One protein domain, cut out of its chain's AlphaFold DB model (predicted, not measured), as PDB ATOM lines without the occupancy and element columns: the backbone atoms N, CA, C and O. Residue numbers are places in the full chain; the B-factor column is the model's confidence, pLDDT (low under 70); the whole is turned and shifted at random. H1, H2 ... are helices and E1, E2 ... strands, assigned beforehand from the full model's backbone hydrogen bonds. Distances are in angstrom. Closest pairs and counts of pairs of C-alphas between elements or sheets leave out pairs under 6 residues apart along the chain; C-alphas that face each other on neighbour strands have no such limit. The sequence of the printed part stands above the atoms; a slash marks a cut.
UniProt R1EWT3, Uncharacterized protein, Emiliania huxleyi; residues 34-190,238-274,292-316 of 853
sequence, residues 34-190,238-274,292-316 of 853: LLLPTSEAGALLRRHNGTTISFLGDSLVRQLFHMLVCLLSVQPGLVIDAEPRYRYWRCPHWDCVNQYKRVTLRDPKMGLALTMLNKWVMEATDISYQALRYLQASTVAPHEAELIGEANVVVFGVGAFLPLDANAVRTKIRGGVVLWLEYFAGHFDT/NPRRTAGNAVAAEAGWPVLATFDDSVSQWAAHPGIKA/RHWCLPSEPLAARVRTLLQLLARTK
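What this domain is: This is residues 34 to 190, 238 to 274 and 292 to 316 of the 853 residues of an uncharacterized protein of Emiliania huxleyi (UniProt R1EWT3). A twisted sheet of six strands is the middle of three layers, with H1, H2 and H9 on one face and H4 and H6 on the other. H7 and H8 make an arm away from this body, and its end, residues 269 to 274, sticks out. The 219 printed residues include nine named helices and six named strands, in the order H1 E1 H2 E2 E3 E4 H3 H4 E5 H5 E6 H6 H7 H8 H9. The mixed sheet runs E2 E3 E4 E1 E5 E6, and the class is mixed, helices and strands. The whole is compact, with a radius of gyration of the C-alphas of 17.6 A and spans of 50 by 49 by 34 A.

How they stand to each other: H1, residues 38 to 46, only just touches H9, residues 299 to 315, with 3 pairs of C-alphas within 8 A, the closest those of Leu 44 and Ala 313, 7.1 A. E1, residues 51 to 57, is the parallel neighbour of E4, residues 112 to 122 (N 55 and O 117, 2.8 A), and of E5, residues 153 to 157 (N 155 and O 54, 2.8 A), these atoms being within hydrogen-bond range. H2, residues 59 to 73, touches H9 with its residues 63 to 68 alone, about perpendicular at 75 degrees; the closest C-alphas are those of Leu 68 and Val 305, 6.3 A. E2, residues 79 to 82, E3, residues 97 to 107, and E4 form a meander, each strand the antiparallel neighbour of the one before, in two hairpins; N 81 and O 104, and N 103 and O 116, are each 2.9 A apart. H3, residues 130 to 136, is close to but not clearly touching H5, residues 166 to 172, with C-alphas 136 and 168 at 7.3 A. H4, residues 142 to 149, runs across the strands at a height over the sheet of 10.7 A. E6, residues 177 to 181, is parallel to E5, with N 179 and O 154 at 2.8 A. E5, H5 and E6 form a strand-helix-strand unit, two parallel neighbour strands with a helix between; E1, H2, E2 and E4, H3, H4, E5 are split units, with other strands between, and these three crossovers are right-handed. H6, residues 239 to 250, runs along the strands, at 21 degrees to E6 on the local plane. H7, residues 262 to 267, is near H9, with 5 pairs of C-alphas within 10 A; H8, residues 271 to 274, is apart from H9. Every O i to N i+4 pair is within range in H1, H2, H4, H6 and H9, against 2 of 3 in H3 and H5 and 1 of 2 in H7; H8 is too short for one.

Where its parts are: H1 begins at C-alpha 38 (57.617, 6.363, -37.333). E3 measures 33.0 A, E4 32.6 A, H9 24.2 A, H2 20.7 A and E1 19.5 A. H9 ends at C-alpha 315 (49.155, 21.755, -48.026).

The domain as a whole: The C-alphas of Ser 138 and Ala 274, the two farthest apart, are 52.9 A apart. Residues 191 to 237 and 275 to 291 are not printed, with gaps of 10.2 A and 20.2 A between C-alphas. The links E2 to E3 and H6 to H7 are long. Mean pLDDT of the printed part is 71.2; 89 residues are under 70, among them 121 to 147 and 257 to 274.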
ATOM      1  N   LEU A  34      46.907   3.681 -32.789       56.56
ATOM      2  CA  LEU A  34      46.684   5.073 -32.372       56.56
ATOM      3  C   LEU A  34      47.947   5.930 -32.481       56.56
ATOM      4  O   LEU A  34      47.834   7.158 -32.517       56.56
ATOM      5  N   LEU A  35      49.132   5.314 -32.509       65.06
ATOM      6  CA  LEU A  35      50.384   6.010 -32.778       65.06
ATOM      7  C   LEU A  35      50.586   6.120 -34.289       65.06
ATOM      8  O   LEU A  35      50.268   5.205 -35.047       65.06
ATOM      9  N   LEU A  36      51.154   7.239 -34.738       66.31
ATOM     10  CA  LEU A  36      51.630   7.322 -36.114       66.31
ATOM     11  C   LEU A  36      52.804   6.352 -36.281       66.31
ATOM     12  O   LEU A  36      53.718   6.380 -35.450       66.31
ATOM     13  N   PRO A  37      52.850   5.564 -37.367       73.88
ATOM     14  CA  PRO A  37      54.073   4.886 -37.759       73.88
ATOM     15  C   PRO A  37      55.229   5.892 -37.828       73.88
ATOM     16  O   PRO A  37      55.082   6.992 -38.364       73.88
ATOM     17  N   THR A  38      56.409   5.514 -37.333       73.38
ATOM     18  CA  THR A  38      57.617   6.363 -37.333       73.38
ATOM     19  C   THR A  38      57.956   6.900 -38.735       73.38
ATOM     20  O   THR A  38      58.470   8.006 -38.904       73.38
ATOM     21  N   SER A  39      57.614   6.143 -39.781       79.31
ATOM     22  CA  SER A  39      57.710   6.569 -41.180       79.31
ATOM     23  C   SER A  39      56.830   7.785 -41.504       79.31
ATOM     24  O   SER A  39      57.301   8.691 -42.196       79.31
ATOM     25  N   GLU A  40      55.596   7.843 -40.993       83.12
ATOM     26  CA  GLU A  40      54.641   8.937 -41.206       83.12
ATOM     27  C   GLU A  40      55.006  10.190 -40.407       83.12
ATOM     28  O   GLU A  40      55.008  11.285 -40.971       83.12
ATOM     29  N   ALA A  41      55.389  10.042 -39.133       81.88
ATOM     30  CA  ALA A  41      55.863  11.158 -38.312       81.88
ATOM     31  C   ALA A  41      57.104  11.820 -38.944       81.88
ATOM     32  O   ALA A  41      57.125  13.031 -39.183       81.88
ATOM     33  N   GLY A  42      58.100  11.018 -39.341       84.00
ATOM     34  CA  GLY A  42      59.261  11.501 -40.089       84.00
ATOM     35  C   GLY A  42      58.910  12.084 -41.467       84.00
ATOM     36  O   GLY A  42      59.534  13.052 -41.903       84.00
ATOM     37  N   ALA A  43      57.905  11.546 -42.167       86.25
ATOM     38  CA  ALA A  43      57.441  12.104 -43.439       86.25
ATOM     39  C   ALA A  43      56.747  13.462 -43.257       86.25
ATOM     40  O   ALA A  43      56.944  14.347 -44.092       86.25
ATOM     41  N   LEU A  44      55.994  13.659 -42.169       84.88
ATOM     42  CA  LEU A  44      55.404  14.953 -41.830       84.88
ATOM     43  C   LEU A  44      56.469  16.001 -41.507       84.88
ATOM     44  O   LEU A  44      56.262  17.140 -41.893       84.88
ATOM     45  N   LEU A  45      57.573  15.625 -40.847       85.94
ATOM     46  CA  LEU A  45      58.697  16.517 -40.510       85.94
ATOM     47  C   LEU A  45      59.620  16.846 -41.704       85.94
ATOM     48  O   LEU A  45      60.312  17.864 -41.678       85.94
ATOM     49  N   ARG A  46      59.641  16.009 -42.759       88.25
ATOM     50  CA  ARG A  46      60.314  16.291 -44.054       88.25
ATOM     51  C   ARG A  46      59.434  17.107 -45.009       88.25
ATOM     52  O   ARG A  46      59.863  18.104 -45.606       88.25
ATOM     53  N   ARG A  47      58.139  16.775 -45.063       86.25
ATOM     54  CA  ARG A  47      57.095  17.794 -45.258       86.25
ATOM     55  C   ARG A  47      57.227  18.822 -44.105       86.25
ATOM     56  O   ARG A  47      58.017  18.604 -43.214       86.25
ATOM     57  N   HIS A  48      56.630  20.008 -44.156       87.69
ATOM     58  CA  HIS A  48      56.677  20.999 -43.050       87.69
ATOM     59  C   HIS A  48      58.031  21.387 -42.395       87.69
ATOM     60  O   HIS A  48      58.034  22.177 -41.461       87.69
ATOM     61  N   ASN A  49      59.186  20.958 -42.919       91.94
ATOM     62  CA  ASN A  49      60.479  21.478 -42.479       91.94
ATOM     63  C   ASN A  49      60.538  22.997 -42.693       91.94
ATOM     64  O   ASN A  49      60.224  23.469 -43.790       91.94
ATOM     65  N   GLY A  50      60.931  23.723 -41.650       88.75
ATOM     66  CA  GLY A  50      60.966  25.177 -41.603       88.75
ATOM     67  C   GLY A  50      59.592  25.836 -41.483       88.75
ATOM     68  O   GLY A  50      59.534  27.059 -41.550       88.75
ATOM     69  N   THR A  51      58.495  25.080 -41.323       89.50
ATOM     70  CA  THR A  51      57.157  25.674 -41.207       89.50
ATOM     71  C   THR A  51      56.716  25.884 -39.761       89.50
ATOM     72  O   THR A  51      57.130  25.188 -38.828       89.50
ATOM     73  N   THR A  52      55.845  26.877 -39.599       90.25
ATOM     74  CA  THR A  52      55.166  27.224 -38.354       90.25
ATOM     75  C   THR A  52      53.676  26.907 -38.473       90.25
ATOM     76  O   THR A  52      52.992  27.448 -39.345       90.25
ATOM     77  N   ILE A  53      53.167  26.050 -37.584       92.25
ATOM     78  CA  ILE A  53      51.740  25.729 -37.442       92.25
ATOM     79  C   ILE A  53      51.206  26.424 -36.187       92.25
ATOM     80  O   ILE A  53      51.651  26.123 -35.081       92.25
ATOM     81  N   SER A  54      50.247  27.337 -36.331       90.88
ATOM     82  CA  SER A  54      49.654  28.079 -35.213       90.88
ATOM     83  C   SER A  54      48.252  27.577 -34.881       90.88
ATOM     84  O   SER A  54      47.334  27.696 -35.686       90.88
ATOM     85  N   PHE A  55      48.087  27.016 -33.687       90.69
ATOM     86  CA  PHE A  55      46.820  26.574 -33.119       90.69
ATOM     87  C   PHE A  55      46.176  27.736 -32.354       90.69
ATOM     88  O   PHE A  55      46.702  28.179 -31.328       90.69
ATOM     89  N   LEU A  56      45.045  28.234 -32.857       87.12
ATOM     90  CA  LEU A  56      44.321  29.386 -32.314       87.12
ATOM     91  C   LEU A  56      42.911  28.952 -31.896       87.12
ATOM     92  O   LEU A  56      42.079  28.609 -32.737       87.12
ATOM     93  N   GLY A  57      42.631  28.936 -30.594       84.75
ATOM     94  CA  GLY A  57      41.387  28.348 -30.110       84.75
ATOM     95  C   GLY A  57      41.199  28.365 -28.603       84.75
ATOM     96  O   GLY A  57      41.929  29.013 -27.852       84.75
ATOM     97  N   ASP A  58      40.199  27.603 -28.175       80.81
ATOM     98  CA  ASP A  58      39.975  27.287 -26.774       80.81
ATOM     99  C   ASP A  58      40.864  26.127 -26.300       80.81
ATOM    100  O   ASP A  58      41.853  25.711 -26.915       80.81
ATOM    101  N   SER A  59      40.478  25.578 -25.158       81.50
ATOM    102  CA  SER A  59      41.131  24.454 -24.531       81.50
ATOM    103  C   SER A  59      41.093  23.161 -25.356       81.50
ATOM    104  O   SER A  59      41.974  22.328 -25.137       81.50
ATOM    105  N   LEU A  60      40.162  22.997 -26.308       82.31
ATOM    106  CA  LEU A  60      40.028  21.812 -27.166       82.31
ATOM    107  C   LEU A  60      40.974  21.861 -28.365       82.31
ATOM    108  O   LEU A  60      41.636  20.870 -28.676       82.31
ATOM    109  N   VAL A  61      41.144  23.038 -28.971       85.69
ATOM    110  CA  VAL A  61      42.217  23.271 -29.956       85.69
ATOM    111  C   VAL A  61      43.590  23.037 -29.316       85.69
ATOM    112  O   VAL A  61      44.468  22.418 -29.921       85.69
ATOM    113  N   ARG A  62      43.754  23.408 -28.038       86.81
ATOM    114  CA  ARG A  62      44.944  23.043 -27.257       86.81
ATOM    115  C   ARG A  62      45.102  21.535 -27.045       86.81
ATOM    116  O   ARG A  62      46.238  21.067 -27.047       86.81
ATOM    117  N   GLN A  63      44.025  20.765 -26.869       87.06
ATOM    118  CA  GLN A  63      44.141  19.303 -26.792       87.06
ATOM    119  C   GLN A  63      44.625  18.703 -28.110       87.06
ATOM    120  O   GLN A  63      45.466  17.808 -28.083       87.06
ATOM    121  N   LEU A  64      44.169  19.230 -29.250       87.50
ATOM    122  CA  LEU A  64      44.650  18.795 -30.560       87.50
ATOM    123  C   LEU A  64      46.145  19.102 -30.750       87.50
ATOM    124  O   LEU A  64      46.894  18.235 -31.195       87.50
ATOM    125  N   PHE A  65      46.592  20.294 -30.343       91.56
ATOM    126  CA  PHE A  65      48.013  20.653 -30.295       91.56
ATOM    127  C   PHE A  65      48.821  19.680 -29.419       91.56
ATOM    128  O   PHE A  65      49.835  19.156 -29.873       91.56
ATOM    129  N   HIS A  66      48.370  19.386 -28.192       88.69
ATOM    130  CA  HIS A  66      49.061  18.429 -27.319       88.69
ATOM    131  C   HIS A  66      49.097  17.020 -27.925       88.69
ATOM    132  O   HIS A  66      50.146  16.383 -27.898       88.69
ATOM    133  N   MET A  67      47.997  16.551 -28.522       89.94
ATOM    134  CA  MET A  67      47.947  15.244 -29.178       89.94
ATOM    135  C   MET A  67      48.919  15.165 -30.364       89.94
ATOM    136  O   MET A  67      49.613  14.162 -30.509       89.94
ATOM    137  N   LEU A  68      49.034  16.223 -31.176       89.69
ATOM    138  CA  LEU A  68      50.011  16.279 -32.268       89.69
ATOM    139  C   LEU A  68      51.458  16.295 -31.747       89.69
ATOM    140  O   LEU A  68      52.295  15.570 -32.280       89.69
ATOM    141  N   VAL A  69      51.755  17.054 -30.684       88.69
ATOM    142  CA  VAL A  69      53.075  17.027 -30.020       88.69
ATOM    143  C   VAL A  69      53.408  15.608 -29.547       88.69
ATOM    144  O   VAL A  69      54.490  15.112 -29.851       88.69
ATOM    145  N   CYS A  70      52.477  14.930 -28.866       86.50
ATOM    146  CA  CYS A  70      52.662  13.549 -28.417       86.50
ATOM    147  C   CYS A  70      52.905  12.590 -29.594       86.50
ATOM    148  O   CYS A  70      53.874  11.834 -29.570       86.50
ATOM    149  N   LEU A  71      52.086  12.656 -30.649       85.06
ATOM    150  CA  LEU A  71      52.206  11.776 -31.816       85.06
ATOM    151  C   LEU A  71      53.483  11.992 -32.634       85.06
ATOM    152  O   LEU A  71      53.936  11.058 -33.286       85.06
ATOM    153  N   LEU A  72      54.081  13.184 -32.599       85.31
ATOM    154  CA  LEU A  72      55.374  13.438 -33.238       85.31
ATOM    155  C   LEU A  72      56.560  13.118 -32.319       85.31
ATOM    156  O   LEU A  72      57.613  12.725 -32.812       85.31
ATOM    157  N   SER A  73      56.391  13.214 -30.995       84.19
ATOM    158  CA  SER A  73      57.447  12.923 -30.010       84.19
ATOM    159  C   SER A  73      57.963  11.480 -30.028       84.19
ATOM    160  O   SER A  73      59.063  11.229 -29.543       84.19
ATOM    161  N   VAL A  74      57.218  10.541 -30.624       81.81
ATOM    162  CA  VAL A  74      57.645   9.138 -30.782       81.81
ATOM    163  C   VAL A  74      58.768   8.959 -31.814       81.81
ATOM    164  O   VAL A  74      59.348   7.879 -31.896       81.81
ATOM    165  N   GLN A  75      59.084   9.991 -32.606       82.31
ATOM    166  CA  GLN A  75      60.153   9.955 -33.601       82.31
ATOM    167  C   GLN A  75      61.537   9.861 -32.919       82.31
ATOM    168  O   GLN A  75      61.953  10.812 -32.249       82.31
ATOM    169  N   PRO A  76      62.309   8.771 -33.109       80.75
ATOM    170  CA  PRO A  76      63.614   8.624 -32.474       80.75
ATOM    171  C   PRO A  76      64.594   9.714 -32.917       80.75
ATOM    172  O   PRO A  76      64.776   9.944 -34.110       80.75
ATOM    173  N   GLY A  77      65.263  10.350 -31.952       81.88
ATOM    174  CA  GLY A  77      66.227  11.429 -32.201       81.88
ATOM    175  C   GLY A  77      65.629  12.837 -32.263       81.88
ATOM    176  O   GLY A  77      66.389  13.794 -32.396       81.88
ATOM    177  N   LEU A  78      64.308  12.982 -32.121       82.56
ATOM    178  CA  LEU A  78      63.650  14.283 -32.071       82.56
ATOM    179  C   LEU A  78      63.926  15.003 -30.740       82.56
ATOM    180  O   LEU A  78      63.681  14.471 -29.658       82.56
ATOM    181  N   VAL A  79      64.401  16.243 -30.822       84.50
ATOM    182  CA  VAL A  79      64.578  17.159 -29.694       84.50
ATOM    183  C   VAL A  79      63.359  18.074 -29.613       84.50
ATOM    184  O   VAL A  79      63.023  18.763 -30.579       84.50
ATOM    185  N   ILE A  80      62.701  18.092 -28.453       83.81
ATOM    186  CA  ILE A  80      61.568  18.980 -28.170       83.81
ATOM    187  C   ILE A  80      62.099  20.244 -27.494       83.81
ATOM    188  O   ILE A  80      62.377  20.260 -26.298       83.81
ATOM    189  N   ASP A  81      62.231  21.308 -28.276       80.31
ATOM    190  CA  ASP A  81      62.645  22.636 -27.831       80.31
ATOM    191  C   ASP A  81      61.388  23.476 -27.546       80.31
ATOM    192  O   ASP A  81      60.830  24.145 -28.421       80.31
ATOM    193  N   ALA A  82      60.865  23.335 -26.326       78.31
ATOM    194  CA  ALA A  82      59.714  24.084 -25.836       78.31
ATOM    195  C   ALA A  82      60.177  25.375 -25.147       78.31
ATOM    196  O   ALA A  82      60.989  25.323 -24.223       78.31
ATOM    197  N   GLU A  83      59.637  26.533 -25.545       73.38
ATOM    198  CA  GLU A  83      59.956  27.787 -24.852       73.38
ATOM    199  C   GLU A  83      59.418  27.711 -23.405       73.38
ATOM    200  O   GLU A  83      58.200  27.622 -23.220       73.38
ATOM    201  N   PRO A  84      60.270  27.798 -22.360       45.00
ATOM    202  CA  PRO A  84      59.904  27.480 -20.970       45.00
ATOM    203  C   PRO A  84      59.065  28.577 -20.285       45.00
ATOM    204  O   PRO A  84      59.071  28.725 -19.062       45.00
ATOM    205  N   ARG A  85      58.380  29.418 -21.066       53.44
ATOM    206  CA  ARG A  85      57.584  30.547 -20.583       53.44
ATOM    207  C   ARG A  85      56.189  30.507 -21.183       53.44
ATOM    208  O   ARG A  85      55.952  31.059 -22.255       53.44
ATOM    209  N   TYR A  86      55.242  30.013 -20.391       53.16
ATOM    210  CA  TYR A  86      53.871  30.508 -20.459       53.16
ATOM    211  C   TYR A  86      53.908  32.027 -20.248       53.16
ATOM    212  O   TYR A  86      54.065  32.512 -19.124       53.16
ATOM    213  N   ARG A  87      53.797  32.801 -21.333       51.56
ATOM    214  CA  ARG A  87      53.576  34.244 -21.229       51.56
ATOM    215  C   ARG A  87      52.121  34.459 -20.837       51.56
ATOM    216  O   ARG A  87      51.241  34.443 -21.689       51.56
ATOM    217  N   TYR A  88      51.890  34.628 -19.540       48.41
ATOM    218  CA  TYR A  88      50.624  35.112 -19.007       48.41
ATOM    219  C   TYR A  88      50.537  36.614 -19.268       48.41
ATOM    220  O   TYR A  88      51.224  37.391 -18.605       48.41
ATOM    221  N   TRP A  89      49.694  37.027 -20.214       45.09
ATOM    222  CA  TRP A  89      49.317  38.433 -20.340       45.09
ATOM    223  C   TRP A  89      47.895  38.623 -19.831       45.09
ATOM    224  O   TRP A  89      46.961  37.992 -20.327       45.09
ATOM    225  N   ARG A  90      47.756  39.468 -18.809       45.69
ATOM    226  CA  ARG A  90      46.478  39.866 -18.224       45.69
ATOM    227  C   ARG A  90      46.080  41.176 -18.888       45.69
ATOM    228  O   ARG A  90      46.771  42.175 -18.685       45.69
ATOM    229  N   CYS A  91      45.023  41.176 -19.696       47.78
ATOM    230  CA  CYS A  91      44.569  42.408 -20.337       47.78
ATOM    231  C   CYS A  91      44.083  43.383 -19.248       47.78
ATOM    232  O   CYS A  91      43.128  43.037 -18.543       47.78
ATOM    233  N   PRO A  92      44.680  44.584 -19.085       45.03
ATOM    234  CA  PRO A  92      44.405  45.441 -17.926       45.03
ATOM    235  C   PRO A  92      42.945  45.889 -17.775       45.03
ATOM    236  O   PRO A  92      42.552  46.300 -16.689       45.03
ATOM    237  N   HIS A  93      42.157  45.818 -18.852       43.81
ATOM    238  CA  HIS A  93      40.779  46.316 -18.911       43.81
ATOM    239  C   HIS A  93      39.696  45.229 -18.797       43.81
ATOM    240  O   HIS A  93      38.554  45.567 -18.511       43.81
ATOM    241  N   TRP A  94      40.019  43.950 -19.027       46.69
ATOM    242  CA  TRP A  94      39.001  42.899 -19.251       46.69
ATOM    243  C   TRP A  94      39.228  41.603 -18.464       46.69
ATOM    244  O   TRP A  94      38.532  40.619 -18.684       46.69
ATOM    245  N   ASP A  95      40.237  41.585 -17.590       54.12
ATOM    246  CA  ASP A  95      40.667  40.451 -16.757       54.12
ATOM    247  C   ASP A  95      40.930  39.110 -17.486       54.12
ATOM    248  O   ASP A  95      41.174  38.077 -16.863       54.12
ATOM    249  N   CYS A  96      40.943  39.115 -18.822       52.31
ATOM    250  CA  CYS A  96      41.243  37.940 -19.622       52.31
ATOM    251  C   CYS A  96      42.741  37.615 -19.586       52.31
ATOM    252  O   CYS A  96      43.608  38.498 -19.527       52.31
ATOM    253  N   VAL A  97      43.039  36.316 -19.625       52.78
ATOM    254  CA  VAL A  97      44.397  35.782 -19.541       52.78
ATOM    255  C   VAL A  97      44.711  35.038 -20.830       52.78
ATOM    256  O   VAL A  97      44.203  33.940 -21.068       52.78
ATOM    257  N   ASN A  98      45.590  35.621 -21.637       57.19
ATOM    258  CA  ASN A  98      46.174  34.930 -22.778       57.19
ATOM    259  C   ASN A  98      47.315  34.031 -22.289       57.19
ATOM    260  O   ASN A  98      48.149  34.457 -21.486       57.19
ATOM    261  N   GLN A  99      47.358  32.798 -22.796       65.31
ATOM    262  CA  GLN A  99      48.494  31.893 -22.656       65.31
ATOM    263  C   GLN A  99      49.047  31.552 -24.038       65.31
ATOM    264  O   GLN A  99      48.304  31.197 -24.952       65.31
ATOM    265  N   TYR A 100      50.367  31.618 -24.164       69.50
ATOM    266  CA  TYR A 100      51.102  31.218 -25.357       69.50
ATOM    267  C   TYR A 100      52.076  30.090 -25.012       69.50
ATOM    268  O   TYR A 100      52.784  30.185 -24.005       69.50
ATOM    269  N   LYS A 101      52.127  29.050 -25.850       78.50
ATOM    270  CA  LYS A 101      53.149  27.996 -25.806       78.50
ATOM    271  C   LYS A 101      53.721  27.771 -27.206       78.50
ATOM    272  O   LYS A 101      52.971  27.520 -28.145       78.50
ATOM    273  N   ARG A 102      55.050  27.825 -27.327       84.38
ATOM    274  CA  ARG A 102      55.805  27.450 -28.531       84.38
ATOM    275  C   ARG A 102      56.528  26.136 -28.278       84.38
ATOM    276  O   ARG A 102      57.212  26.001 -27.265       84.38
ATOM    277  N   VAL A 103      56.391  25.195 -29.203       84.38
ATOM    278  CA  VAL A 103      57.120  23.924 -29.219       84.38
ATOM    279  C   VAL A 103      57.778  23.776 -30.580       84.38
ATOM    280  O   VAL A 103      57.088  23.718 -31.594       84.38
ATOM    281  N   THR A 104      59.103  23.704 -30.605       86.38
ATOM    282  CA  THR A 104      59.881  23.441 -31.816       86.38
ATOM    283  C   THR A 104      60.374  22.003 -31.772       86.38
ATOM    284  O   THR A 104      61.172  21.630 -30.916       86.38
ATOM    285  N   LEU A 105      59.887  21.179 -32.690       84.88
ATOM    286  CA  LEU A 105      60.333  19.803 -32.864       84.88
ATOM    287  C   LEU A 105      61.504  19.798 -33.843       84.88
ATOM    288  O   LEU A 105      61.315  20.135 -35.011       84.88
ATOM    289  N   ARG A 106      62.706  19.447 -33.378       85.56
ATOM    290  CA  ARG A 106      63.929  19.442 -34.194       85.56
ATOM    291  C   ARG A 106      64.477  18.028 -34.341       85.56
ATOM    292  O   ARG A 106      64.715  17.373 -33.333       85.56
ATOM    293  N   ASP A 107      64.760  17.580 -35.558       86.06
ATOM    294  CA  ASP A 107      65.655  16.442 -35.785       86.06
ATOM    295  C   ASP A 107      67.043  16.993 -36.157       86.06
ATOM    296  O   ASP A 107      67.242  17.432 -37.296       86.06
ATOM    297  N   PRO A 108      68.012  17.014 -35.219       82.12
ATOM    298  CA  PRO A 108      69.339  17.563 -35.475       82.12
ATOM    299  C   PRO A 108      70.185  16.689 -36.411       82.12
ATOM    300  O   PRO A 108      71.171  17.185 -36.946       82.12
ATOM    301  N   LYS A 109      69.825  15.415 -36.635       83.50
ATOM    302  CA  LYS A 109      70.532  14.534 -37.581       83.50
ATOM    303  C   LYS A 109      70.069  14.769 -39.016       83.50
ATOM    304  O   LYS A 109      70.883  14.707 -39.930       83.50
ATOM    305  N   MET A 110      68.776  15.030 -39.212       81.38
ATOM    306  CA  MET A 110      68.189  15.306 -40.529       81.38
ATOM    307  C   MET A 110      68.101  16.805 -40.875       81.38
ATOM    308  O   MET A 110      67.693  17.141 -41.984       81.38
ATOM    309  N   GLY A 111      68.441  17.711 -39.951       86.44
ATOM    310  CA  GLY A 111      68.311  19.160 -40.160       86.44
ATOM    311  C   GLY A 111      66.857  19.622 -40.317       86.44
ATOM    312  O   GLY A 111      66.583  20.579 -41.044       86.44
ATOM    313  N   LEU A 112      65.915  18.915 -39.682       87.81
ATOM    314  CA  LEU A 112      64.483  19.204 -39.776       87.81
ATOM    315  C   LEU A 112      64.018  19.998 -38.557       87.81
ATOM    316  O   LEU A 112      64.399  19.680 -37.433       87.81
ATOM    317  N   ALA A 113      63.148  20.981 -38.764       88.19
ATOM    318  CA  ALA A 113      62.471  21.713 -37.704       88.19
ATOM    319  C   ALA A 113      60.999  21.957 -38.059       88.19
ATOM    320  O   ALA A 113      60.697  22.451 -39.143       88.19
ATOM    321  N   LEU A 114      60.096  21.662 -37.125       88.88
ATOM    322  CA  LEU A 114      58.680  22.026 -37.182       88.88
ATOM    323  C   LEU A 114      58.341  22.866 -35.949       88.88
ATOM    324  O   LEU A 114      58.444  22.383 -34.821       88.88
ATOM    325  N   THR A 115      57.920  24.110 -36.159       88.81
ATOM    326  CA  THR A 115      57.479  24.989 -35.072       88.81
ATOM    327  C   THR A 115      55.968  24.882 -34.916       88.81
ATOM    328  O   THR A 115      55.222  25.052 -35.875       88.81
ATOM    329  N   MET A 116      55.490  24.635 -33.700       87.62
ATOM    330  CA  MET A 116      54.070  24.675 -33.367       87.62
ATOM    331  C   MET A 116      53.815  25.734 -32.302       87.62
ATOM    332  O   MET A 116      54.436  25.727 -31.236       87.62
ATOM    333  N   LEU A 117      52.894  26.645 -32.594       85.69
ATOM    334  CA  LEU A 117      52.430  27.679 -31.678       85.69
ATOM    335  C   LEU A 117      51.046  27.299 -31.171       85.69
ATOM    336  O   LEU A 117      50.226  26.786 -31.924       85.69
ATOM    337  N   ASN A 118      50.768  27.587 -29.912       83.31
ATOM    338  CA  ASN A 118      49.442  27.481 -29.333       83.31
ATOM    339  C   ASN A 118      49.129  28.787 -28.612       83.31
ATOM    340  O   ASN A 118      49.851  29.160 -27.682       83.31
ATOM    341  N   LYS A 119      48.068  29.471 -29.046       79.56
ATOM    342  CA  LYS A 119      47.512  30.631 -28.352       79.56
ATOM    343  C   LYS A 119      46.143  30.254 -27.800       79.56
ATOM    344  O   LYS A 119      45.192  30.059 -28.556       79.56
ATOM    345  N   TRP A 120      46.063  30.198 -26.477       70.31
ATOM    346  CA  TRP A 120      44.833  29.948 -25.742       70.31
ATOM    347  C   TRP A 120      44.343  31.244 -25.097       70.31
ATOM    348  O   TRP A 120      45.085  31.907 -24.367       70.31
ATOM    349  N   VAL A 121      43.086  31.590 -25.365       64.44
ATOM    350  CA  VAL A 121      42.382  32.704 -24.722       64.44
ATOM    351  C   VAL A 121      41.517  32.109 -23.611       64.44
ATOM    352  O   VAL A 121      40.609  31.331 -23.902       64.44
ATOM    353  N   MET A 122      41.806  32.422 -22.342       49.59
ATOM    354  CA  MET A 122      40.915  32.035 -21.239       49.59
ATOM    355  C   MET A 122      39.732  33.002 -21.143       49.59
ATOM    356  O   MET A 122      39.918  34.217 -21.251       49.59
ATOM    357  N   GLU A 123      38.537  32.460 -20.903       52.31
ATOM    358  CA  GLU A 123      37.316  33.248 -20.741       52.31
ATOM    359  C   GLU A 123      37.412  34.211 -19.546       52.31
ATOM    360  O   GLU A 123      37.854  33.841 -18.457       52.31
ATOM    361  N   ALA A 124      36.925  35.437 -19.744       42.06
ATOM    362  CA  ALA A 124      36.287  36.196 -18.678       42.06
ATOM    363  C   ALA A 124      34.777  36.116 -18.945       42.06
ATOM    364  O   ALA A 124      34.328  36.399 -20.056       42.06
ATOM    365  N   THR A 125      34.005  35.702 -17.942       42.25
ATOM    366  CA  THR A 125      32.629  35.180 -18.079       42.25
ATOM    367  C   THR A 125      31.555  36.212 -18.460       42.25
ATOM    368  O   THR A 125      30.374  35.892 -18.415       42.25
ATOM    369  N   ASP A 126      31.948  37.438 -18.817       38.59
ATOM    370  CA  ASP A 126      31.061  38.587 -19.072       38.59
ATOM    371  C   ASP A 126      31.495  39.427 -20.297       38.59
ATOM    372  O   ASP A 126      31.144  40.603 -20.445       38.59
ATOM    373  N   ILE A 127      32.284  38.848 -21.213       41.91
ATOM    374  CA  ILE A 127      32.696  39.548 -22.438       41.91
ATOM    375  C   ILE A 127      31.541  39.584 -23.448       41.91
ATOM    376  O   ILE A 127      31.385  38.734 -24.325       41.91
ATOM    377  N   SER A 128      30.753  40.650 -23.340       39.28
ATOM    378  CA  SER A 128      29.903  41.134 -24.424       39.28
ATOM    379  C   SER A 128      30.733  41.596 -25.639       39.28
ATOM    380  O   SER A 128      31.951  41.770 -25.579       39.28
ATOM    381  N   TYR A 129      30.026  41.844 -26.743       38.97
ATOM    382  CA  TYR A 129      30.443  42.274 -28.092       38.97
ATOM    383  C   TYR A 129      31.614  43.293 -28.220       38.97
ATOM    384  O   TYR A 129      32.147  43.484 -29.313       38.97
ATOM    385  N   GLN A 130      32.034  43.974 -27.147       37.78
ATOM    386  CA  GLN A 130      33.048  45.036 -27.177       37.78
ATOM    387  C   GLN A 130      34.500  44.551 -27.333       37.78
ATOM    388  O   GLN A 130      35.273  45.222 -28.018       37.78
ATOM    389  N   ALA A 131      34.897  43.394 -26.786       39.84
ATOM    390  CA  ALA A 131      36.282  42.917 -26.947       39.84
ATOM    391  C   ALA A 131      36.627  42.577 -28.412       39.84
ATOM    392  O   ALA A 131      37.776  42.710 -28.835       39.84
ATOM    393  N   LEU A 132      35.621  42.219 -29.218       43.75
ATOM    394  CA  LEU A 132      35.768  41.982 -30.657       43.75
ATOM    395  C   LEU A 132      36.120  43.271 -31.420       43.75
ATOM    396  O   LEU A 132      36.966  43.235 -32.315       43.75
ATOM    397  N   ARG A 133      35.598  44.434 -30.993       41.44
ATOM    398  CA  ARG A 133      36.058  45.737 -31.511       41.44
ATOM    399  C   ARG A 133      37.527  46.015 -31.176       41.44
ATOM    400  O   ARG A 133      38.170  46.734 -31.928       41.44
ATOM    401  N   TYR A 134      38.084  45.429 -30.114       39.91
ATOM    402  CA  TYR A 134      39.502  45.581 -29.748       39.91
ATOM    403  C   TYR A 134      40.446  44.687 -30.586       39.91
ATOM    404  O   TYR A 134      41.622  44.999 -30.743       39.91
ATOM    405  N   LEU A 135      39.933  43.611 -31.202       44.62
ATOM    406  CA  LEU A 135      40.661  42.844 -32.230       44.62
ATOM    407  C   LEU A 135      40.664  43.547 -33.602       44.62
ATOM    408  O   LEU A 135      41.613  43.376 -34.378       44.62
ATOM    409  N   GLN A 136      39.630  44.351 -33.882       43.78
ATOM    410  CA  GLN A 136      39.563  45.245 -35.044       43.78
ATOM    411  C   GLN A 136      40.402  46.523 -34.833       43.78
ATOM    412  O   GLN A 136      41.140  46.933 -35.728       43.78
ATOM    413  N   ALA A 137      40.367  47.120 -33.639       40.59
ATOM    414  CA  ALA A 137      41.110  48.329 -33.293       40.59
ATOM    415  C   ALA A 137      42.551  48.033 -32.829       40.59
ATOM    416  O   ALA A 137      42.800  47.926 -31.633       40.59
ATOM    417  N   SER A 138      43.480  47.925 -33.790       38.28
ATOM    418  CA  SER A 138      44.925  48.284 -33.729       38.28
ATOM    419  C   SER A 138      45.824  47.883 -32.531       38.28
ATOM    420  O   SER A 138      47.007  48.216 -32.546       38.28
ATOM    421  N   THR A 139      45.340  47.152 -31.526       41.06
ATOM    422  CA  THR A 139      46.009  46.960 -30.219       41.06
ATOM    423  C   THR A 139      46.127  45.495 -29.790       41.06
ATOM    424  O   THR A 139      46.436  45.185 -28.639       41.06
ATOM    425  N   VAL A 140      46.036  44.574 -30.756       46.81
ATOM    426  CA  VAL A 140      46.864  43.360 -30.694       46.81
ATOM    427  C   VAL A 140      48.312  43.843 -30.625       46.81
ATOM    428  O   VAL A 140      48.761  44.521 -31.550       46.81
ATOM    429  N   ALA A 141      49.018  43.561 -29.527       48.84
ATOM    430  CA  ALA A 141      50.395  44.021 -29.348       48.84
ATOM    431  C   ALA A 141      51.225  43.620 -30.586       48.84
ATOM    432  O   ALA A 141      51.110  42.463 -30.985       48.84
ATOM    433  N   PRO A 142      52.040  44.507 -31.201       55.75
ATOM    434  CA  PRO A 142      52.560  44.291 -32.559       55.75
ATOM    435  C   PRO A 142      53.179  42.904 -32.806       55.75
ATOM    436  O   PRO A 142      52.835  42.244 -33.784       55.75
ATOM    437  N   HIS A 143      53.959  42.409 -31.838       53.94
ATOM    438  CA  HIS A 143      54.571  41.075 -31.852       53.94
ATOM    439  C   HIS A 143      53.580  39.891 -31.959       53.94
ATOM    440  O   HIS A 143      53.937  38.828 -32.452       53.94
ATOM    441  N   GLU A 144      52.335  40.023 -31.492       57.06
ATOM    442  CA  GLU A 144      51.325  38.961 -31.605       57.06
ATOM    443  C   GLU A 144      50.678  38.914 -32.996       57.06
ATOM    444  O   GLU A 144      50.287  37.839 -33.453       57.06
ATOM    445  N   ALA A 145      50.541  40.067 -33.659       61.69
ATOM    446  CA  ALA A 145      50.073  40.131 -35.041       61.69
ATOM    447  C   ALA A 145      51.155  39.610 -36.000       61.69
ATOM    448  O   ALA A 145      50.836  38.906 -36.955       61.69
ATOM    449  N   GLU A 146      52.419  39.896 -35.688       65.75
ATOM    450  CA  GLU A 146      53.612  39.357 -36.344       65.75
ATOM    451  C   GLU A 146      53.663  37.821 -36.236       65.75
ATOM    452  O   GLU A 146      53.585  37.145 -37.259       65.75
ATOM    453  N   LEU A 147      53.613  37.248 -35.025       64.12
ATOM    454  CA  LEU A 147      53.641  35.787 -34.811       64.12
ATOM    455  C   LEU A 147      52.489  35.008 -35.480       64.12
ATOM    456  O   LEU A 147      52.653  33.835 -35.816       64.12
ATOM    457  N   ILE A 148      51.311  35.619 -35.657       70.19
ATOM    458  CA  ILE A 148      50.203  35.006 -36.415       70.19
ATOM    459  C   ILE A 148      50.403  35.198 -37.927       70.19
ATOM    460  O   ILE A 148      50.085  34.295 -38.699       70.19
ATOM    461  N   GLY A 149      50.950  36.340 -38.353       74.50
ATOM    462  CA  GLY A 149      51.267  36.624 -39.753       74.50
ATOM    463  C   GLY A 149      52.413  35.781 -40.321       74.50
ATOM    464  O   GLY A 149      52.423  35.524 -41.523       74.50
ATOM    465  N   GLU A 150      53.330  35.313 -39.470       78.56
ATOM    466  CA  GLU A 150      54.441  34.406 -39.804       78.56
ATOM    467  C   GLU A 150      54.032  32.923 -39.930       78.56
ATOM    468  O   GLU A 150      54.815  32.096 -40.406       78.56
ATOM    469  N   ALA A 151      52.826  32.545 -39.498       85.25
ATOM    470  CA  ALA A 151      52.399  31.150 -39.497       85.25
ATOM    471  C   ALA A 151      52.064  30.645 -40.915       85.25
ATOM    472  O   ALA A 151      51.154  31.141 -41.580       85.25
ATOM    473  N   ASN A 152      52.754  29.593 -41.366       90.62
ATOM    474  CA  ASN A 152      52.505  28.974 -42.674       90.62
ATOM    475  C   ASN A 152      51.210  28.154 -42.699       90.62
ATOM    476  O   ASN A 152      50.621  27.962 -43.763       90.62
ATOM    477  N   VAL A 153      50.776  27.650 -41.542       89.81
ATOM    478  CA  VAL A 153      49.463  27.027 -41.362       89.81
ATOM    479  C   VAL A 153      48.840  27.571 -40.084       89.81
ATOM    480  O   VAL A 153      49.491  27.594 -39.041       89.81
ATOM    481  N   VAL A 154      47.573  27.972 -40.138       89.56
ATOM    482  CA  VAL A 154      46.809  28.402 -38.965       89.56
ATOM    483  C   VAL A 154      45.614  27.479 -38.786       89.56
ATOM    484  O   VAL A 154      44.774  27.359 -39.672       89.56
ATOM    485  N   VAL A 155      45.558  26.811 -37.640       89.31
ATOM    486  CA  VAL A 155      44.522  25.854 -37.260       89.31
ATOM    487  C   VAL A 155      43.600  26.537 -36.253       89.31
ATOM    488  O   VAL A 155      43.958  26.699 -35.085       89.31
ATOM    489  N   PHE A 156      42.421  26.951 -36.712       86.31
ATOM    490  CA  PHE A 156      41.374  27.515 -35.861       86.31
ATOM    491  C   PHE A 156      40.422  26.432 -35.358       86.31
ATOM    492  O   PHE A 156      40.237  25.413 -36.018       86.31
ATOM    493  N   GLY A 157      39.761  26.677 -34.226       80.44
ATOM    494  CA  GLY A 157      38.623  25.871 -33.784       80.44
ATOM    495  C   GLY A 157      37.671  26.640 -32.870       80.44
ATOM    496  O   GLY A 157      38.057  27.585 -32.182       80.44
ATOM    497  N   VAL A 158      36.405  26.222 -32.884       63.25
ATOM    498  CA  VAL A 158      35.221  27.069 -32.610       63.25
ATOM    499  C   VAL A 158      34.940  27.385 -31.128       63.25
ATOM    500  O   VAL A 158      33.836  27.773 -30.757       63.25
ATOM    501  N   GLY A 159      35.940  27.226 -30.263       59.03
ATOM    502  CA  GLY A 159      35.950  27.859 -28.945       59.03
ATOM    503  C   GLY A 159      36.785  29.146 -28.894       59.03
ATOM    504  O   GLY A 159      36.671  29.901 -27.932       59.03
ATOM    505  N   ALA A 160      37.581  29.456 -29.928       49.19
ATOM    506  CA  ALA A 160      37.959  30.847 -30.157       49.19
ATOM    507  C   ALA A 160      36.687  31.644 -30.457       49.19
ATOM    508  O   ALA A 160      35.962  31.324 -31.401       49.19
ATOM    509  N   PHE A 161      36.448  32.699 -29.675       53.00
ATOM    510  CA  PHE A 161      35.465  33.726 -30.004       53.00
ATOM    511  C   PHE A 161      35.713  34.198 -31.437       53.00
ATOM    512  O   PHE A 161      36.781  34.738 -31.736       53.00
ATOM    513  N   LEU A 162      34.739  33.968 -32.317       54.00
ATOM    514  CA  LEU A 162      34.810  34.395 -33.707       54.00
ATOM    515  C   LEU A 162      34.990  35.919 -33.758       54.00
ATOM    516  O   LEU A 162      34.080  36.635 -33.329       54.00
ATOM    517  N   PRO A 163      36.090  36.451 -34.325       52.31
ATOM    518  CA  PRO A 163      36.004  37.766 -34.932       52.31
ATOM    519  C   PRO A 163      34.920  37.678 -36.009       52.31
ATOM    520  O   PRO A 163      35.020  36.852 -36.913       52.31
ATOM    521  N   LEU A 164      33.893  38.527 -35.920       50.31
ATOM    522  CA  LEU A 164      32.805  38.645 -36.907       50.31
ATOM    523  C   LEU A 164      33.284  39.254 -38.246       50.31
ATOM    524  O   LEU A 164      32.532  39.919 -38.947       50.31
ATOM    525  N   ASP A 165      34.563  39.073 -38.562       68.06
ATOM    526  CA  ASP A 165      35.261  39.610 -39.716       68.06
ATOM    527  C   ASP A 165      36.366  38.620 -40.117       68.06
ATOM    528  O   ASP A 165      37.514  38.675 -39.658       68.06
ATOM    529  N   ALA A 166      35.991  37.671 -40.975       66.56
ATOM    530  CA  ALA A 166      36.917  36.696 -41.539       66.56
ATOM    531  C   ALA A 166      37.985  37.366 -42.427       66.56
ATOM    532  O   ALA A 166      39.109  36.866 -42.549       66.56
ATOM    533  N   ASN A 167      37.671  38.532 -43.004       69.44
ATOM    534  CA  ASN A 167      38.579  39.294 -43.855       69.44
ATOM    535  C   ASN A 167      39.704  39.950 -43.038       69.44
ATOM    536  O   ASN A 167      40.855  39.945 -43.478       69.44
ATOM    537  N   ALA A 168      39.438  40.411 -41.812       69.94
ATOM    538  CA  ALA A 168      40.469  40.887 -40.883       69.94
ATOM    539  C   ALA A 168      41.463  39.787 -40.464       69.94
ATOM    540  O   ALA A 168      42.642  40.066 -40.236       69.94
ATOM    541  N   VAL A 169      41.022  38.527 -40.384       68.19
ATOM    542  CA  VAL A 169      41.917  37.377 -40.156       68.19
ATOM    543  C   VAL A 169      42.710  37.060 -41.427       68.19
ATOM    544  O   VAL A 169      43.937  36.953 -41.385       68.19
ATOM    545  N   ARG A 170      42.027  36.987 -42.576       70.38
ATOM    546  CA  ARG A 170      42.620  36.689 -43.889       70.38
ATOM    547  C   ARG A 170      43.679  37.707 -44.326       70.38
ATOM    548  O   ARG A 170      44.669  37.323 -44.933       70.38
ATOM    549  N   THR A 171      43.499  38.988 -44.006       74.44
ATOM    550  CA  THR A 171      44.464  40.062 -44.322       74.44
ATOM    551  C   THR A 171      45.701  40.054 -43.420       74.44
ATOM    552  O   THR A 171      46.755  40.536 -43.836       74.44
ATOM    553  N   LYS A 172      45.610  39.487 -42.208       73.44
ATOM    554  CA  LYS A 172      46.748  39.343 -41.282       73.44
ATOM    555  C   LYS A 172      47.592  38.096 -41.568       73.44
ATOM    556  O   LYS A 172      48.807  38.153 -41.409       73.44
ATOM    557  N   ILE A 173      46.987  36.998 -42.029       73.25
ATOM    558  CA  ILE A 173      47.697  35.750 -42.366       73.25
ATOM    559  C   ILE A 173      48.290  35.862 -43.780       73.25
ATOM    560  O   ILE A 173      47.622  35.614 -44.786       73.25
ATOM    561  N   ARG A 174      49.565  36.258 -43.876       73.50
ATOM    562  CA  ARG A 174      50.239  36.530 -45.156       73.50
ATOM    563  C   ARG A 174      50.690  35.244 -45.854       73.50
ATOM    564  O   ARG A 174      51.832  34.820 -45.736       73.50
ATOM    565  N   GLY A 175      49.786  34.643 -46.625       77.44
ATOM    566  CA  GLY A 175      50.090  33.502 -47.503       77.44
ATOM    567  C   GLY A 175      50.125  32.132 -46.815       77.44
ATOM    568  O   GLY A 175      50.439  31.139 -47.470       77.44
ATOM    569  N   GLY A 176      49.785  32.059 -45.527       83.19
ATOM    570  CA  GLY A 176      49.577  30.797 -44.815       83.19
ATOM    571  C   GLY A 176      48.246  30.124 -45.171       83.19
ATOM    572  O   GLY A 176      47.280  30.784 -45.558       83.19
ATOM    573  N   VAL A 177      48.173  28.800 -45.014       87.00
ATOM    574  CA  VAL A 177      46.916  28.049 -45.158       87.00
ATOM    575  C   VAL A 177      46.120  28.131 -43.863       87.00
ATOM    576  O   VAL A 177      46.609  27.741 -42.805       87.00
ATOM    577  N   VAL A 178      44.871  28.576 -43.946       88.06
ATOM    578  CA  VAL A 178      43.940  28.545 -42.814       88.06
ATOM    579  C   VAL A 178      43.136  27.249 -42.859       88.06
ATOM    580  O   VAL A 178      42.595  26.902 -43.903       88.06
ATOM    581  N   LEU A 179      43.066  26.531 -41.740       88.44
ATOM    582  CA  LEU A 179      42.277  25.315 -41.552       88.44
ATOM    583  C   LEU A 179      41.258  25.554 -40.437       88.44
ATOM    584  O   LEU A 179      41.637  25.945 -39.329       88.44
ATOM    585  N   TRP A 180      39.978  25.307 -40.712       87.25
ATOM    586  CA  TRP A 180      38.901  25.502 -39.745       87.25
ATOM    587  C   TRP A 180      38.436  24.166 -39.164       87.25
ATOM    588  O   TRP A 180      37.770  23.389 -39.841       87.25
ATOM    589  N   LEU A 181      38.766  23.884 -37.904       81.88
ATOM    590  CA  LEU A 181      38.238  22.721 -37.192       81.88
ATOM    591  C   LEU A 181      36.797  22.982 -36.768       81.88
ATOM    592  O   LEU A 181      36.531  23.903 -35.992       81.88
ATOM    593  N   GLU A 182      35.884  22.126 -37.214       80.06
ATOM    594  CA  GLU A 182      34.503  22.155 -36.753       80.06
ATOM    595  C   GLU A 182      34.398  21.914 -35.231       80.06
ATOM    596  O   GLU A 182      35.227  21.239 -34.607       80.06
ATOM    597  N   TYR A 183      33.377  22.518 -34.615       69.94
ATOM    598  CA  TYR A 183      33.192  22.506 -33.165       69.94
ATOM    599  C   TYR A 183      33.008  21.081 -32.636       69.94
ATOM    600  O   TYR A 183      32.256  20.288 -33.201       69.94
ATOM    601  N   PHE A 184      33.632  20.780 -31.497       65.94
ATOM    602  CA  PHE A 184      33.228  19.633 -30.693       65.94
ATOM    603  C   PHE A 184      31.839  19.922 -30.118       65.94
ATOM    604  O   PHE A 184      31.714  20.754 -29.220       65.94
ATOM    605  N   ALA A 185      30.804  19.222 -30.579       56.84
ATOM    606  CA  ALA A 185      29.595  19.118 -29.778       56.84
ATOM    607  C   ALA A 185      29.981  18.446 -28.448       56.84
ATOM    608  O   ALA A 185      30.410  17.299 -28.424       56.84
ATOM    609  N   GLY A 186      29.927  19.191 -27.346       55.59
ATOM    610  CA  GLY A 186      29.943  18.605 -26.009       55.59
ATOM    611  C   GLY A 186      28.516  18.258 -25.588       55.59
ATOM    612  O   GLY A 186      27.562  18.816 -26.133       55.59
ATOM    613  N   HIS A 187      28.357  17.391 -24.588       53.06
ATOM    614  CA  HIS A 187      27.052  17.040 -24.012       53.06
ATOM    615  C   HIS A 187      26.452  18.182 -23.158       53.06
ATOM    616  O   HIS A 187      26.240  18.035 -21.953       53.06
ATOM    617  N   PHE A 188      26.189  19.336 -23.775       55.91
ATOM    618  CA  PHE A 188      25.711  20.541 -23.101       55.91
ATOM    619  C   PHE A 188      24.478  21.127 -23.779       55.91
ATOM    620  O   PHE A 188      24.539  21.555 -24.928       55.91
ATOM    621  N   ASP A 189      23.410  21.258 -22.997       46.19
ATOM    622  CA  ASP A 189      22.244  22.076 -23.321       46.19
ATOM    623  C   ASP A 189      22.240  23.293 -22.373       46.19
ATOM    624  O   ASP A 189      21.474  23.383 -21.415       46.19
ATOM    625  N   THR A 190      23.236  24.176 -22.540       44.88
ATOM    626  CA  THR A 190      23.400  25.399 -21.726       44.88
ATOM    627  C   THR A 190      23.864  26.580 -22.589       44.88
ATOM    628  O   THR A 190      24.684  26.373 -23.485       44.88
ATOM    629  N   ASN A 238      24.451  23.303 -32.569       66.38
ATOM    630  CA  ASN A 238      25.159  24.252 -31.723       66.38
ATOM    631  C   ASN A 238      25.375  25.579 -32.484       66.38
ATOM    632  O   ASN A 238      26.075  25.574 -33.502       66.38
ATOM    633  N   PRO A 239      24.855  26.726 -32.003       68.94
ATOM    634  CA  PRO A 239      24.951  27.988 -32.737       68.94
ATOM    635  C   PRO A 239      26.393  28.424 -33.024       68.94
ATOM    636  O   PRO A 239      26.646  29.024 -34.068       68.94
ATOM    637  N   ARG A 240      27.357  28.069 -32.154       68.81
ATOM    638  CA  ARG A 240      28.786  28.335 -32.387       68.81
ATOM    639  C   ARG A 240      29.296  27.538 -33.589       68.81
ATOM    640  O   ARG A 240      29.962  28.116 -34.439       68.81
ATOM    641  N   ARG A 241      28.930  26.251 -33.709       76.31
ATOM    642  CA  ARG A 241      29.259  25.389 -34.865       76.31
ATOM    643  C   ARG A 241      28.744  26.000 -36.169       76.31
ATOM    644  O   ARG A 241      29.525  26.172 -37.099       76.31
ATOM    645  N   THR A 242      27.464  26.366 -36.216       78.44
ATOM    646  CA  THR A 242      26.834  26.937 -37.418       78.44
ATOM    647  C   THR A 242      27.463  28.275 -37.808       78.44
ATOM    648  O   THR A 242      27.869  28.437 -38.956       78.44
ATOM    649  N   ALA A 243      27.622  29.204 -36.857       77.69
ATOM    650  CA  ALA A 243      28.268  30.493 -37.109       77.69
ATOM    651  C   ALA A 243      29.735  30.330 -37.542       77.69
ATOM    652  O   ALA A 243      30.193  30.996 -38.465       77.69
ATOM    653  N   GLY A 244      30.463  29.403 -36.918       77.69
ATOM    654  CA  GLY A 244      31.852  29.104 -37.240       77.69
ATOM    655  C   GLY A 244      32.043  28.546 -38.644       77.69
ATOM    656  O   GLY A 244      32.874  29.038 -39.402       77.69
ATOM    657  N   ASN A 245      31.232  27.554 -39.012       81.31
ATOM    658  CA  ASN A 245      31.252  26.984 -40.353       81.31
ATOM    659  C   ASN A 245      30.824  28.013 -41.413       81.31
ATOM    660  O   ASN A 245      31.390  28.009 -42.503       81.31
ATOM    661  N   ALA A 246      29.883  28.912 -41.098       82.31
ATOM    662  CA  ALA A 246      29.496  30.007 -41.988       82.31
ATOM    663  C   ALA A 246      30.652  30.996 -42.221       82.31
ATOM    664  O   ALA A 246      30.975  31.275 -43.371       82.31
ATOM    665  N   VAL A 247      31.336  31.447 -41.160       80.50
ATOM    666  CA  VAL A 247      32.515  32.331 -41.267       80.50
ATOM    667  C   VAL A 247      33.646  31.666 -42.056       80.50
ATOM    668  O   VAL A 247      34.276  32.301 -42.899       80.50
ATOM    669  N   ALA A 248      33.898  30.376 -41.824       83.56
ATOM    670  CA  ALA A 248      34.897  29.628 -42.578       83.56
ATOM    671  C   ALA A 248      34.524  29.484 -44.064       83.56
ATOM    672  O   ALA A 248      35.381  29.685 -44.923       83.56
ATOM    673  N   ALA A 249      33.255  29.203 -44.376       84.38
ATOM    674  CA  ALA A 249      32.763  29.132 -45.750       84.38
ATOM    675  C   ALA A 249      32.856  30.492 -46.469       84.38
ATOM    676  O   ALA A 249      33.366  30.549 -47.586       84.38
ATOM    677  N   GLU A 250      32.449  31.586 -45.814       83.69
ATOM    678  CA  GLU A 250      32.574  32.960 -46.327       83.69
ATOM    679  C   GLU A 250      34.039  33.329 -46.617       83.69
ATOM    680  O   GLU A 250      34.361  33.922 -47.648       83.69
ATOM    681  N   ALA A 251      34.960  32.913 -45.745       81.19
ATOM    682  CA  ALA A 251      36.390  33.140 -45.919       81.19
ATOM    683  C   ALA A 251      37.049  32.265 -47.004       81.19
ATOM    684  O   ALA A 251      38.212  32.502 -47.356       81.19
ATOM    685  N   GLY A 252      36.345  31.248 -47.514       86.38
ATOM    686  CA  GLY A 252      36.903  30.206 -48.380       86.38
ATOM    687  C   GLY A 252      37.879  29.270 -47.657       86.38
ATOM    688  O   GLY A 252      38.783  28.718 -48.285       86.38
ATOM    689  N   TRP A 253      37.754  29.123 -46.335       85.88
ATOM    690  CA  TRP A 253      38.583  28.225 -45.533       85.88
ATOM    691  C   TRP A 253      38.010  26.801 -45.532       85.88
ATOM    692  O   TRP A 253      36.797  26.625 -45.400       85.88
ATOM    693  N   PRO A 254      38.852  25.754 -45.602       81.62
ATOM    694  CA  PRO A 254      38.396  24.375 -45.491       81.62
ATOM    695  C   PRO A 254      37.804  24.109 -44.108       81.62
ATOM    696  O   PRO A 254      38.529  24.082 -43.108       81.62
ATOM    697  N   VAL A 255      36.491  23.881 -44.071       79.62
ATOM    698  CA  VAL A 255      35.791  23.353 -42.899       79.62
ATOM    699  C   VAL A 255      36.127  21.876 -42.774       79.62
ATOM    700  O   VAL A 255      35.785  21.054 -43.625       79.62
ATOM    701  N   LEU A 256      36.813  21.540 -41.694       72.00
ATOM    702  CA  LEU A 256      37.176  20.180 -41.356       72.00
ATOM    703  C   LEU A 256      36.024  19.607 -40.550       72.00
ATOM    704  O   LEU A 256      35.969  19.791 -39.332       72.00
ATOM    705  N   ALA A 257      35.091  18.965 -41.257       68.75
ATOM    706  CA  ALA A 257      33.972  18.268 -40.645       68.75
ATOM    707  C   ALA A 257      34.501  17.295 -39.588       68.75
ATOM    708  O   ALA A 257      35.418  16.511 -39.856       68.75
ATOM    709  N   THR A 258      33.948  17.361 -38.381       63.72
ATOM    710  CA  THR A 258      34.390  16.506 -37.282       63.72
ATOM    711  C   THR A 258      33.307  15.523 -36.892       63.72
ATOM    712  O   THR A 258      32.121  15.842 -36.906       63.72
ATOM    713  N   PHE A 259      33.724  14.313 -36.529       60.28
ATOM    714  CA  PHE A 259      32.811  13.321 -35.984       60.28
ATOM    715  C   PHE A 259      32.224  13.844 -34.669       60.28
ATOM    716  O   PHE A 259      32.970  14.212 -33.750       60.28
ATOM    717  N   ASP A 260      30.894  13.856 -34.592       59.00
ATOM    718  CA  ASP A 260      30.145  14.026 -33.348       59.00
ATOM    719  C   ASP A 260      30.126  12.693 -32.593       59.00
ATOM    720  O   ASP A 260      29.102  12.039 -32.423       59.00
ATOM    721  N   ASP A 261      31.319  12.259 -32.192       56.75
ATOM    722  CA  ASP A 261      31.515  11.074 -31.361       56.75
ATOM    723  C   ASP A 261      31.453  11.430 -29.864       56.75
ATOM    724  O   ASP A 261      31.982  10.724 -29.014       56.75
ATOM    725  N   SER A 262      30.809  12.550 -29.517       54.31
ATOM    726  CA  SER A 262      30.639  13.021 -28.134       54.31
ATOM    727  C   SER A 262      30.053  11.938 -27.220       54.31
ATOM    728  O   SER A 262      30.509  11.749 -26.093       54.31
ATOM    729  N   VAL A 263      29.136  11.137 -27.771       52.31
ATOM    730  CA  VAL A 263      28.516   9.961 -27.147       52.31
ATOM    731  C   VAL A 263      29.550   8.933 -26.650       52.31
ATOM    732  O   VAL A 263      29.333   8.310 -25.604       52.31
ATOM    733  N   SER A 264      30.695   8.766 -27.329       57.44
ATOM    734  CA  SER A 264      31.750   7.844 -26.885       57.44
ATOM    735  C   SER A 264      32.536   8.368 -25.680       57.44
ATOM    736  O   SER A 264      33.026   7.560 -24.891       57.44
ATOM    737  N   GLN A 265      32.579   9.685 -25.443       59.41
ATOM    738  CA  GLN A 265      33.233  10.274 -24.266       59.41
ATOM    739  C   GLN A 265      32.589   9.780 -22.964       59.41
ATOM    740  O   GLN A 265      33.278   9.462 -21.994       59.41
ATOM    741  N   TRP A 266      31.260   9.645 -22.954       54.84
ATOM    742  CA  TRP A 266      30.530   9.059 -21.828       54.84
ATOM    743  C   TRP A 266      30.745   7.542 -21.717       54.84
ATOM    744  O   TRP A 266      30.809   6.998 -20.613       54.84
ATOM    745  N   ALA A 267      30.883   6.844 -22.850       56.88
ATOM    746  CA  ALA A 267      31.184   5.413 -22.878       56.88
ATOM    747  C   ALA A 267      32.604   5.096 -22.364       56.88
ATOM    748  O   ALA A 267      32.775   4.100 -21.664       56.88
ATOM    749  N   ALA A 268      33.577   5.975 -22.624       54.16
ATOM    750  CA  ALA A 268      34.967   5.875 -22.170       54.16
ATOM    751  C   ALA A 268      35.156   6.106 -20.655       54.16
ATOM    752  O   ALA A 268      36.227   5.833 -20.107       54.16
ATOM    753  N   HIS A 269      34.118   6.573 -19.950       55.94
ATOM    754  CA  HIS A 269      34.138   6.813 -18.503       55.94
ATOM    755  C   HIS A 269      33.038   6.032 -17.751       55.94
ATOM    756  O   HIS A 269      32.238   6.622 -17.016       55.94
ATOM    757  N   PRO A 270      33.000   4.683 -17.852       54.69
ATOM    758  CA  PRO A 270      31.924   3.867 -17.281       54.69
ATOM    759  C   PRO A 270      31.825   3.975 -15.750       54.69
ATOM    760  O   PRO A 270      30.731   3.840 -15.199       54.69
ATOM    761  N   GLY A 271      32.922   4.311 -15.059       52.59
ATOM    762  CA  GLY A 271      32.932   4.576 -13.616       52.59
ATOM    763  C   GLY A 271      31.971   5.692 -13.174       52.59
ATOM    764  O   GLY A 271      31.453   5.639 -12.060       52.59
ATOM    765  N   ILE A 272      31.635   6.648 -14.052       52.75
ATOM    766  CA  ILE A 272      30.649   7.703 -13.755       52.75
ATOM    767  C   ILE A 272      29.229   7.115 -13.629       52.75
ATOM    768  O   ILE A 272      28.444   7.575 -12.800       52.75
ATOM    769  N   LYS A 273      28.901   6.040 -14.368       49.12
ATOM    770  CA  LYS A 273      27.621   5.321 -14.204       49.12
ATOM    771  C   LYS A 273      27.547   4.573 -12.867       49.12
ATOM    772  O   LYS A 273      26.459   4.470 -12.299       49.12
ATOM    773  N   ALA A 274      28.672   4.065 -12.355       49.38
ATOM    774  CA  ALA A 274      28.710   3.252 -11.137       49.38
ATOM    775  C   ALA A 274      28.305   4.045  -9.880       49.38
ATOM    776  O   ALA A 274      27.543   3.536  -9.057       49.38
ATOM    777  N   ARG A 292      33.855  18.066 -21.439       72.94
ATOM    778  CA  ARG A 292      34.352  18.876 -22.559       72.94
ATOM    779  C   ARG A 292      35.686  18.322 -23.043       72.94
ATOM    780  O   ARG A 292      35.862  18.106 -24.236       72.94
ATOM    781  N   HIS A 293      36.605  18.049 -22.121       83.25
ATOM    782  CA  HIS A 293      37.965  17.627 -22.433       83.25
ATOM    783  C   HIS A 293      38.121  16.113 -22.603       83.25
ATOM    784  O   HIS A 293      37.641  15.310 -21.807       83.25
ATOM    785  N   TRP A 294      38.880  15.726 -23.622       81.75
ATOM    786  CA  TRP A 294      39.216  14.339 -23.933       81.75
ATOM    787  C   TRP A 294      40.510  13.900 -23.242       81.75
ATOM    788  O   TRP A 294      41.409  14.709 -23.003       81.75
ATOM    789  N   CYS A 295      40.650  12.607 -22.952       81.69
ATOM    790  CA  CYS A 295      41.919  12.049 -22.482       81.69
ATOM    791  C   CYS A 295      43.005  12.086 -23.575       81.69
ATOM    792  O   CYS A 295      42.711  12.152 -24.771       81.69
ATOM    793  N   LEU A 296      44.272  12.037 -23.159       82.88
ATOM    794  CA  LEU A 296      45.437  11.958 -24.041       82.88
ATOM    795  C   LEU A 296      46.243  10.690 -23.692       82.88
ATOM    796  O   LEU A 296      46.722  10.609 -22.561       82.88
ATOM    797  N   PRO A 297      46.423   9.736 -24.626       83.56
ATOM    798  CA  PRO A 297      45.761   9.655 -25.930       83.56
ATOM    799  C   PRO A 297      44.260   9.328 -25.801       83.56
ATOM    800  O   PRO A 297      43.807   8.781 -24.800       83.56
ATOM    801  N   SER A 298      43.487   9.639 -26.840       80.69
ATOM    802  CA  SER A 298      42.126   9.125 -27.039       80.69
ATOM    803  C   SER A 298      41.848   8.977 -28.529       80.69
ATOM    804  O   SER A 298      42.407   9.712 -29.348       80.69
ATOM    805  N   GLU A 299      40.991   8.025 -28.891       78.69
ATOM    806  CA  GLU A 299      40.690   7.711 -30.289       78.69
ATOM    807  C   GLU A 299      40.056   8.889 -31.059       78.69
ATOM    808  O   GLU A 299      40.535   9.175 -32.159       78.69
ATOM    809  N   PRO A 300      39.113   9.676 -30.497       79.00
ATOM    810  CA  PRO A 300      38.564  10.841 -31.198       79.00
ATOM    811  C   PRO A 300      39.586  11.964 -31.420       79.00
ATOM    812  O   PRO A 300      39.585  12.594 -32.482       79.00
ATOM    813  N   LEU A 301      40.519  12.193 -30.483       82.25
ATOM    814  CA  LEU A 301      41.638  13.114 -30.722       82.25
ATOM    815  C   LEU A 301      42.638  12.547 -31.738       82.25
ATOM    816  O   LEU A 301      43.096  13.292 -32.600       82.25
ATOM    817  N   ALA A 302      42.946  11.247 -31.695       82.19
ATOM    818  CA  ALA A 302      43.820  10.596 -32.672       82.19
ATOM    819  C   ALA A 302      43.232  10.651 -34.092       82.19
ATOM    820  O   ALA A 302      43.946  10.944 -35.047       82.19
ATOM    821  N   ALA A 303      41.923  10.425 -34.247       80.25
ATOM    822  CA  ALA A 303      41.208  10.588 -35.509       80.25
ATOM    823  C   ALA A 303      41.291  12.035 -36.023       80.25
ATOM    824  O   ALA A 303      41.699  12.249 -37.164       80.25
ATOM    825  N   ARG A 304      41.018  13.035 -35.170       80.44
ATOM    826  CA  ARG A 304      41.147  14.461 -35.531       80.44
ATOM    827  C   ARG A 304      42.582  14.840 -35.915       80.44
ATOM    828  O   ARG A 304      42.766  15.570 -36.888       80.44
ATOM    829  N   VAL A 305      43.601  14.327 -35.214       85.44
ATOM    830  CA  VAL A 305      45.002  14.546 -35.609       85.44
ATOM    831  C   VAL A 305      45.313  13.848 -36.936       85.44
ATOM    832  O   VAL A 305      45.901  14.489 -37.798       85.44
ATOM    833  N   ARG A 306      44.864  12.609 -37.179       82.50
ATOM    834  CA  ARG A 306      45.023  11.940 -38.489       82.50
ATOM    835  C   ARG A 306      44.395  12.748 -39.630       82.50
ATOM    836  O   ARG A 306      45.048  12.942 -40.653       82.50
ATOM    837  N   THR A 307      43.196  13.303 -39.450       82.56
ATOM    838  CA  THR A 307      42.582  14.216 -40.431       82.56
ATOM    839  C   THR A 307      43.432  15.472 -40.643       82.56
ATOM    840  O   THR A 307      43.759  15.800 -41.784       82.56
ATOM    841  N   LEU A 308      43.870  16.142 -39.567       84.81
ATOM    842  CA  LEU A 308      44.771  17.299 -39.650       84.81
ATOM    843  C   LEU A 308      46.065  16.955 -40.410       84.81
ATOM    844  O   LEU A 308      46.497  17.724 -41.263       84.81
ATOM    845  N   LEU A 309      46.653  15.786 -40.162       84.81
ATOM    846  CA  LEU A 309      47.863  15.303 -40.829       84.81
ATOM    847  C   LEU A 309      47.651  15.028 -42.317       84.81
ATOM    848  O   LEU A 309      48.508  15.389 -43.117       84.81
ATOM    849  N   GLN A 310      46.512  14.455 -42.711       83.19
ATOM    850  CA  GLN A 310      46.152  14.268 -44.122       83.19
ATOM    851  C   GLN A 310      45.982  15.604 -44.859       83.19
ATOM    852  O   GLN A 310      46.291  15.705 -46.046       83.19
ATOM    853  N   LEU A 311      45.527  16.647 -44.167       81.06
ATOM    854  CA  LEU A 311      45.383  17.989 -44.734       81.06
ATOM    855  C   LEU A 311      46.731  18.696 -44.812       81.06
ATOM    856  O   LEU A 311      47.103  19.171 -45.879       81.06
ATOM    857  N   LEU A 312      47.519  18.659 -43.735       83.31
ATOM    858  CA  LEU A 312      48.920  19.081 -43.735       83.31
ATOM    859  C   LEU A 312      49.718  18.354 -44.834       83.31
ATOM    860  O   LEU A 312      50.574  18.957 -45.480       83.31
ATOM    861  N   ALA A 313      49.421  17.082 -45.110       83.06
ATOM    862  CA  ALA A 313      50.020  16.330 -46.209       83.06
ATOM    863  C   ALA A 313      49.700  16.925 -47.594       83.06
ATOM    864  O   ALA A 313      50.566  16.910 -48.472       83.06
ATOM    865  N   ARG A 314      48.499  17.493 -47.769       80.12
ATOM    866  CA  ARG A 314      48.043  18.171 -48.995       80.12
ATOM    867  C   ARG A 314      48.519  19.625 -49.100       80.12
ATOM    868  O   ARG A 314      48.664  20.118 -50.210       80.12
ATOM    869  N   THR A 315      48.797  20.320 -47.990       75.44
ATOM    870  CA  THR A 315      49.155  21.755 -48.026       75.44
ATOM    871  C   THR A 315      50.578  22.062 -48.495       75.44
ATOM    872  O   THR A 315      50.849  23.214 -48.828       75.44
ATOM    873  N   LYS A 316      51.500  21.089 -48.564       62.53
ATOM    874  CA  LYS A 316      52.878  21.347 -49.036       62.53
ATOM    875  C   LYS A 316      53.010  21.240 -50.561       62.53
ATOM    876  O   LYS A 316      53.736  20.387 -51.067       62.53
TER     877      LYS A 316